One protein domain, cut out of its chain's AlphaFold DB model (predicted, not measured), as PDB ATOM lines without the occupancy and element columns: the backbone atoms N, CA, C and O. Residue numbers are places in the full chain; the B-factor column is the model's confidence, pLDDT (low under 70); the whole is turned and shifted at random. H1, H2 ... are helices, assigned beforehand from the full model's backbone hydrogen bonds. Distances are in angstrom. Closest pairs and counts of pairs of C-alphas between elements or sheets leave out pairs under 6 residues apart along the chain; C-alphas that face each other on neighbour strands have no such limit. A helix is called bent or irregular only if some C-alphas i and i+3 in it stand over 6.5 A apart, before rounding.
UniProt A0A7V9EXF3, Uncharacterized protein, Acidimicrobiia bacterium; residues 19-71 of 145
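AT A GLANCE: This is residues 19 to 71 of the 145 residues of an uncharacterized protein of Acidimicrobiia bacterium (UniProt A0A7V9EXF3). Three short helices are set in a compact tangle of loops: H2 stands on one side, H1 and H3 are packed together on the other, and two long loops join the sides. Residues 24 to 35 swing out beyond H1 before reaching H2, and residues 46 to 59 swing out beyond H2 and then cross back to H3. The printed part has 53 residues, with three named helices in the order H1, H2, H3 and no named strand; the class is all helix, although under half of the residues, 25, are in named elements. The whole is compact and rounded, with a radius of gyration of the C-alphas of 9.9 A and spans of 27 by 21 by 19 A.

IN THESE COORDINATES: H2, residues 36 to 45, is 14.8 A long and begins with C-alpha 36 at (340.582, 157.414, 252.761). H1, residues 19 to 23, measures 5.8 A from C-alpha 19 at (330.799, 148.698, 248.131). H3, residues 60 to 69, is 14.5 A long and ends with C-alpha 69 at (331.107, 143.390, 242.738). H3 is irregular: C-alphas 61 and 64 are 7.5 A apart.

HOW THE PARTS SIT: H2 and H1 are close but not clearly touching; their closest C-alphas, those of Arg 39 and Cys 23, are 7.5 A apart. H1 and H3 touch, with the closest C-alphas, those of Ala 20 and Phe 66, 5.0 A apart. H2 and H3 are apart. In H1 and H2 every O i to N i+4 pair is within hydrogen-bond range; in H3, 4 of 6 are.

THE WHOLE: The C-alphas farthest apart, those of Thr 28 and Arg 49, are 27.5 A apart. The printed part has no cut. The links H1 to H2, 12 residues, and H2 to H3, 14 residues, are long. The mean pLDDT of the printed part is 88.9, and residue 51 is under 70.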
ATOM      1  N   LEU A  19     330.096 147.804 249.062       92.88
ATOM      2  CA  LEU A  19     330.799 148.698 248.131       92.88
ATOM      3  C   LEU A  19     329.938 149.899 247.740       92.88
ATOM      4  O   LEU A  19     330.381 151.037 247.865       92.88
ATOM      5  N   ALA A  20     328.690 149.655 247.331       90.81
ATOM      6  CA  ALA A  20     327.765 150.726 246.972       90.81
ATOM      7  C   ALA A  20     327.521 151.662 248.167       90.81
ATOM      8  O   ALA A  20     327.671 152.874 248.034       90.81
ATOM      9  N   LYS A  21     327.262 151.098 249.358       90.62
ATOM     10  CA  LYS A  21     327.070 151.874 250.595       90.62
ATOM     11  C   LYS A  21     328.307 152.716 250.947       90.62
ATOM     12  O   LYS A  21     328.170 153.837 251.424       90.62
ATOM     13  N   GLY A  22     329.508 152.183 250.737       91.94
ATOM     14  CA  GLY A  22     330.758 152.808 251.171       91.94
ATOM     15  C   GLY A  22     331.395 153.774 250.171       91.94
ATOM     16  O   GLY A  22     332.209 154.602 250.589       91.94
ATOM     17  N   CYS A  23     331.059 153.663 248.883       92.00
ATOM     18  CA  CYS A  23     331.683 154.420 247.796       92.00
ATOM     19  C   CYS A  23     330.746 155.426 247.116       92.00
ATOM     20  O   CYS A  23     331.241 156.401 246.558       92.00
ATOM     21  N   LEU A  24     329.426 155.217 247.133       90.31
ATOM     22  CA  LEU A  24     328.478 156.098 246.447       90.31
ATOM     23  C   LEU A  24     327.931 157.195 247.367       90.31
ATOM     24  O   LEU A  24     327.782 156.985 248.576       90.31
ATOM     25  N   PRO A  25     327.575 158.366 246.811       81.19
ATOM     26  CA  PRO A  25     326.821 159.364 247.553       81.19
ATOM     27  C   PRO A  25     325.407 158.829 247.841       81.19
ATOM     28  O   PRO A  25     324.757 158.264 246.967       81.19
ATOM     29  N   GLY A  26     324.911 159.001 249.071       75.19
ATOM     30  CA  GLY A  26     323.543 158.602 249.446       75.19
ATOM     31  C   GLY A  26     323.439 157.795 250.737       75.19
ATOM     32  O   GLY A  26     322.372 157.756 251.347       75.19
ATOM     33  N   THR A  27     324.543 157.218 251.204       79.88
ATOM     34  CA  THR A  27     324.579 156.575 252.518       79.88
ATOM     35  C   THR A  27     324.608 157.634 253.614       79.88
ATOM     36  O   THR A  27     325.564 158.397 253.729       79.88
ATOM     37  N   THR A  28     323.549 157.686 254.422       78.81
ATOM     38  CA  THR A  28     323.459 158.568 255.602       78.81
ATOM     39  C   THR A  28     324.102 157.961 256.843       78.81
ATOM     40  O   THR A  28     324.274 158.651 257.842       78.81
ATOM     41  N   ASP A  29     324.407 156.667 256.800       85.25
ATOM     42  CA  ASP A  29     325.095 155.965 257.872       85.25
ATOM     43  C   ASP A  29     326.609 156.110 257.687       85.25
ATOM     44  O   ASP A  29     327.238 155.406 256.892       85.25
ATOM     45  N   GLU A  30     327.189 157.075 258.402       85.56
ATOM     46  CA  GLU A  30     328.617 157.390 258.316       85.56
ATOM     47  C   GLU A  30     329.506 156.187 258.651       85.56
ATOM     48  O   GLU A  30     330.625 156.108 258.143       85.56
ATOM     49  N   ALA A  31     329.004 155.210 259.414       86.81
ATOM     50  CA  ALA A  31     329.763 154.026 259.795       86.81
ATOM     51  C   ALA A  31     330.034 153.072 258.609       86.81
ATOM     52  O   ALA A  31     330.953 152.249 258.655       86.81
ATOM     53  N   TYR A  32     329.298 153.218 257.498       87.50
ATOM     54  CA  TYR A  32     329.585 152.518 256.243       87.50
ATOM     55  C   TYR A  32     330.580 153.253 255.349       87.50
ATOM     56  O   TYR A  32     331.109 152.638 254.421       87.50
ATOM     57  N   LEU A  33     330.862 154.536 255.573       88.12
ATOM     58  CA  LEU A  33     331.749 155.279 254.684       88.12
ATOM     59  C   LEU A  33     333.182 154.768 254.819       88.12
ATOM     60  O   LEU A  33     333.756 154.746 255.905       88.12
ATOM     61  N   TYR A  34     333.795 154.391 253.695       86.88
ATOM     62  CA  TYR A  34     335.193 153.974 253.729       86.88
ATOM     63  C   TYR A  34     336.092 155.154 254.124       86.88
ATOM     64  O   TYR A  34     335.985 156.223 253.498       86.88
ATOM     65  N   PRO A  35     337.031 154.974 255.073       86.38
ATOM     66  CA  PRO A  35     338.096 155.942 255.290       86.38
ATOM     67  C   PRO A  35     338.987 156.039 254.046       86.38
ATOM     68  O   PRO A  35     339.003 155.156 253.185       86.38
ATOM     69  N   SER A  36     339.763 157.118 253.945       87.12
ATOM     70  CA  SER A  36     340.582 157.414 252.761       87.12
ATOM     71  C   SER A  36     341.548 156.285 252.377       87.12
ATOM     72  O   SER A  36     341.739 156.035 251.187       87.12
ATOM     73  N   SER A  37     342.124 155.583 253.355       86.06
ATOM     74  CA  SER A  37     342.989 154.418 253.137       86.06
ATOM     75  C   SER A  37     342.228 153.241 252.524       86.06
ATOM     76  O   SER A  37     342.684 152.665 251.540       86.06
ATOM     77  N   ALA A  38     341.041 152.923 253.043       86.94
ATOM     78  CA  ALA A  38     340.216 151.841 252.517       86.94
ATOM     79  C   ALA A  38     339.722 152.145 251.093       86.94
ATOM     80  O   ALA A  38     339.759 151.263 250.239       86.94
ATOM     81  N   ARG A  39     339.369 153.403 250.785       89.88
ATOM     82  CA  ARG A  39     339.000 153.803 249.411       89.88
ATOM     83  C   ARG A  39     340.116 153.524 248.408       89.88
ATOM     84  O   ARG A  39     339.825 153.034 247.328       89.88
ATOM     85  N   GLN A  40     341.379 153.759 248.774       89.56
ATOM     86  CA  GLN A  40     342.521 153.452 247.901       89.56
ATOM     87  C   GLN A  40     342.672 151.947 247.639       89.56
ATOM     88  O   GLN A  40     343.040 151.551 246.534       89.56
ATOM     89  N   VAL A  41     342.370 151.104 248.632       89.31
ATOM     90  CA  VAL A  41     342.368 149.641 248.467       89.31
ATOM     91  C   VAL A  41     341.264 149.212 247.497       89.31
ATOM     92  O   VAL A  41     341.523 148.435 246.571       89.31
ATOM     93  N   ILE A  42     340.053 149.755 247.656       92.38
ATOM     94  CA  ILE A  42     338.938 149.490 246.740       92.38
ATOM     95  C   ILE A  42     339.280 149.973 245.330       92.38
ATOM     96  O   ILE A  42     339.227 149.189 244.388       92.38
ATOM     97  N   ASP A  43     339.723 151.218 245.186       94.50
ATOM     98  CA  ASP A  43     340.112 151.825 243.911       94.50
ATOM     99  C   ASP A  43     341.209 151.035 243.188       94.50
ATOM    100  O   ASP A  43     341.149 150.852 241.968       94.50
ATOM    101  N   GLY A  44     342.167 150.479 243.935       92.00
ATOM    102  CA  GLY A  44     343.195 149.591 243.397       92.00
ATOM    103  C   GLY A  44     342.619 148.347 242.711       92.00
ATOM    104  O   GLY A  44     343.183 147.890 241.713       92.00
ATOM    105  N   SER A  45     341.471 147.849 243.181       91.81
ATOM    106  CA  SER A  45     340.746 146.721 242.572       91.81
ATOM    107  C   SER A  45     340.110 147.089 241.228       91.81
ATOM    108  O   SER A  45     339.949 146.229 240.367       91.81
ATOM    109  N   TYR A  46     339.831 148.378 241.012       92.94
ATOM    110  CA  TYR A  46     339.336 148.940 239.751       92.94
ATOM    111  C   TYR A  46     340.462 149.514 238.872       92.94
ATOM    112  O   TYR A  46     340.209 150.228 237.904       92.94
ATOM    113  N   GLY A  47     341.723 149.200 239.191       91.75
ATOM    114  CA  GLY A  47     342.896 149.608 238.415       91.75
ATOM    115  C   GLY A  47     343.432 151.006 238.741       91.75
ATOM    116  O   GLY A  47     344.458 151.403 238.184       91.75
ATOM    117  N   ALA A  48     342.813 151.735 239.670       90.38
ATOM    118  CA  ALA A  48     343.267 153.050 240.107       90.38
ATOM    119  C   ALA A  48     344.260 152.917 241.276       90.38
ATOM    120  O   ALA A  48     343.896 152.885 242.446       90.38
ATOM    121  N   ARG A  49     345.557 152.829 240.956       76.25
ATOM    122  CA  ARG A  49     346.640 152.786 241.956       76.25
ATOM    123  C   ARG A  49     347.005 154.205 242.410       76.25
ATOM    124  O   ARG A  49     347.952 154.787 241.889       76.25
ATOM    125  N   GLY A  50     346.250 154.782 243.343       70.75
ATOM    126  CA  GLY A  50     346.536 156.107 243.908       70.75
ATOM    127  C   GLY A  50     345.290 156.843 244.399       70.75
ATOM    128  O   GLY A  50     344.270 156.229 244.687       70.75
ATOM    129  N   ALA A  51     345.374 158.172 244.496       68.06
ATOM    130  CA  ALA A  51     344.209 159.007 244.777       68.06
ATOM    131  C   ALA A  51     343.386 159.228 243.498       68.06
ATOM    132  O   ALA A  51     343.955 159.540 242.451       68.06
ATOM    133  N   GLY A  52     342.060 159.122 243.603       83.38
ATOM    134  CA  GLY A  52     341.133 159.502 242.531       83.38
ATOM    135  C   GLY A  52     340.527 158.346 241.732       83.38
ATOM    136  O   GLY A  52     340.156 158.560 240.582       83.38
ATOM    137  N   GLY A  53     340.448 157.139 242.298       93.38
ATOM    138  CA  GLY A  53     339.615 156.086 241.723       93.38
ATOM    139  C   GLY A  53     338.126 156.284 242.042       93.38
ATOM    140  O   GLY A  53     337.761 157.224 242.757       93.38
ATOM    141  N   PRO A  54     337.259 155.412 241.503       95.00
ATOM    142  CA  PRO A  54     335.811 155.608 241.524       95.00
ATOM    143  C   PRO A  54     335.216 155.683 242.936       95.00
ATOM    144  O   PRO A  54     334.252 156.409 243.155       95.00
ATOM    145  N   CYS A  55     335.795 154.990 243.917       93.50
ATOM    146  CA  CYS A  55     335.373 155.066 245.310       93.50
ATOM    147  C   CYS A  55     335.867 156.355 245.980       93.50
ATOM    148  O   CYS A  55     335.117 157.008 246.706       93.50
ATOM    149  N   ALA A  56     337.113 156.776 245.729       92.81
ATOM    150  CA  ALA A  56     337.623 158.043 246.257       92.81
ATOM    151  C   ALA A  56     336.863 159.263 245.719       92.81
ATOM    152  O   ALA A  56     336.655 160.217 246.471       92.81
ATOM    153  N   THR A  57     336.445 159.237 244.451       92.31
ATOM    154  CA  THR A  57     335.707 160.336 243.806       92.31
ATOM    155  C   THR A  57     334.192 160.217 243.921       92.31
ATOM    156  O   THR A  57     333.501 161.108 243.435       92.31
ATOM    157  N   ALA A  58     333.685 159.146 244.538       92.44
ATOM    158  CA  ALA A  58     332.261 158.833 244.602       92.44
ATOM    159  C   ALA A  58     331.589 158.853 243.213       92.44
ATOM    160  O   ALA A  58     330.546 159.471 243.013       92.44
ATOM    161  N   ASP A  59     332.237 158.216 242.231       93.81
ATOM    162  CA  ASP A  59     331.778 158.173 240.843       93.81
ATOM    163  C   ASP A  59     330.512 157.312 240.718       93.81
ATOM    164  O   ASP A  59     330.564 156.079 240.717       93.81
ATOM    165  N   GLU A  60     329.362 157.971 240.581       94.12
ATOM    166  CA  GLU A  60     328.060 157.322 240.399       94.12
ATOM    167  C   GLU A  60     327.998 156.437 239.143       94.12
ATOM    168  O   GLU A  60     327.218 155.484 239.100       94.12
ATOM    169  N   GLY A  61     328.857 156.671 238.141       94.75
ATOM    170  CA  GLY A  61     328.971 155.814 236.959       94.75
ATOM    171  C   GLY A  61     329.433 154.390 237.282       94.75
ATOM    172  O   GLY A  61     329.185 153.469 236.501       94.75
ATOM    173  N   PHE A  62     330.054 154.185 238.447       94.94
ATOM    174  CA  PHE A  62     330.453 152.872 238.947       94.94
ATOM    175  C   PHE A  62     329.392 152.196 239.816       94.94
ATOM    176  O   PHE A  62     329.617 151.055 240.210       94.94
ATOM    177  N   ALA A  63     328.234 152.817 240.068       92.88
ATOM    178  CA  ALA A  63     327.198 152.221 240.913       92.88
ATOM    179  C   ALA A  63     326.810 150.785 240.502       92.88
ATOM    180  O   ALA A  63     326.872 149.906 241.363       92.88
ATOM    181  N   PRO A  64     326.561 150.474 239.210       93.12
ATOM    182  CA  PRO A  64     326.263 149.100 238.801       93.12
ATOM    183  C   PRO A  64     327.429 148.131 239.037       93.12
ATOM    184  O   PRO A  64     327.213 146.951 239.304       93.12
ATOM    185  N   SER A  65     328.673 148.608 238.925       94.56
ATOM    186  CA  SER A  65     329.858 147.796 239.219       94.56
ATOM    187  C   SER A  65     329.976 147.543 240.714       94.56
ATOM    188  O   SER A  65     330.151 146.401 241.106       94.56
ATOM    189  N   PHE A  66     329.808 148.568 241.554       93.81
ATOM    190  CA  PHE A  66     329.829 148.397 243.002       93.81
ATOM    191  C   PHE A  66     328.732 147.450 243.480       93.81
ATOM    192  O   PHE A  66     329.026 146.588 244.289       93.81
ATOM    193  N   GLU A  67     327.505 147.548 242.964       91.56
ATOM    194  CA  GLU A  67     326.419 146.622 243.316       91.56
ATOM    195  C   GLU A  67     326.721 145.177 242.903       91.56
ATOM    196  O   GLU A  67     326.487 144.257 243.686       91.56
ATOM    197  N   ARG A  68     327.262 144.979 241.693       92.31
ATOM    198  CA  ARG A  68     327.633 143.661 241.156       92.31
ATOM    199  C   ARG A  68     328.834 143.046 241.875       92.31
ATOM    200  O   ARG A  68     328.873 141.839 242.075       92.31
ATOM    201  N   ASP A  69     329.829 143.859 242.203       92.88
ATOM    202  CA  ASP A  69     331.107 143.390 242.738       92.88
ATOM    203  C   ASP A  69     331.092 143.324 244.275       92.88
ATOM    204  O   ASP A  69     331.998 142.739 244.871       92.88
ATOM    205  N   SER A  70     330.074 143.904 244.928       91.12
ATOM    206  CA  SER A  70     329.907 143.803 246.377       91.12
ATOM    207  C   SER A  70     329.508 142.388 246.749       91.12
ATOM    208  O   SER A  70     328.507 141.863 246.259       91.12
ATOM    209  N   ILE A  71     330.252 141.766 247.654       89.44
ATOM    210  CA  ILE A  71     330.022 140.356 247.981       89.44
ATOM    211  C   ILE A  71     328.682 140.119 248.686       89.44
ATOM    212  O   ILE A  71     328.136 139.033 248.588       89.44
TER     213      ILE A  71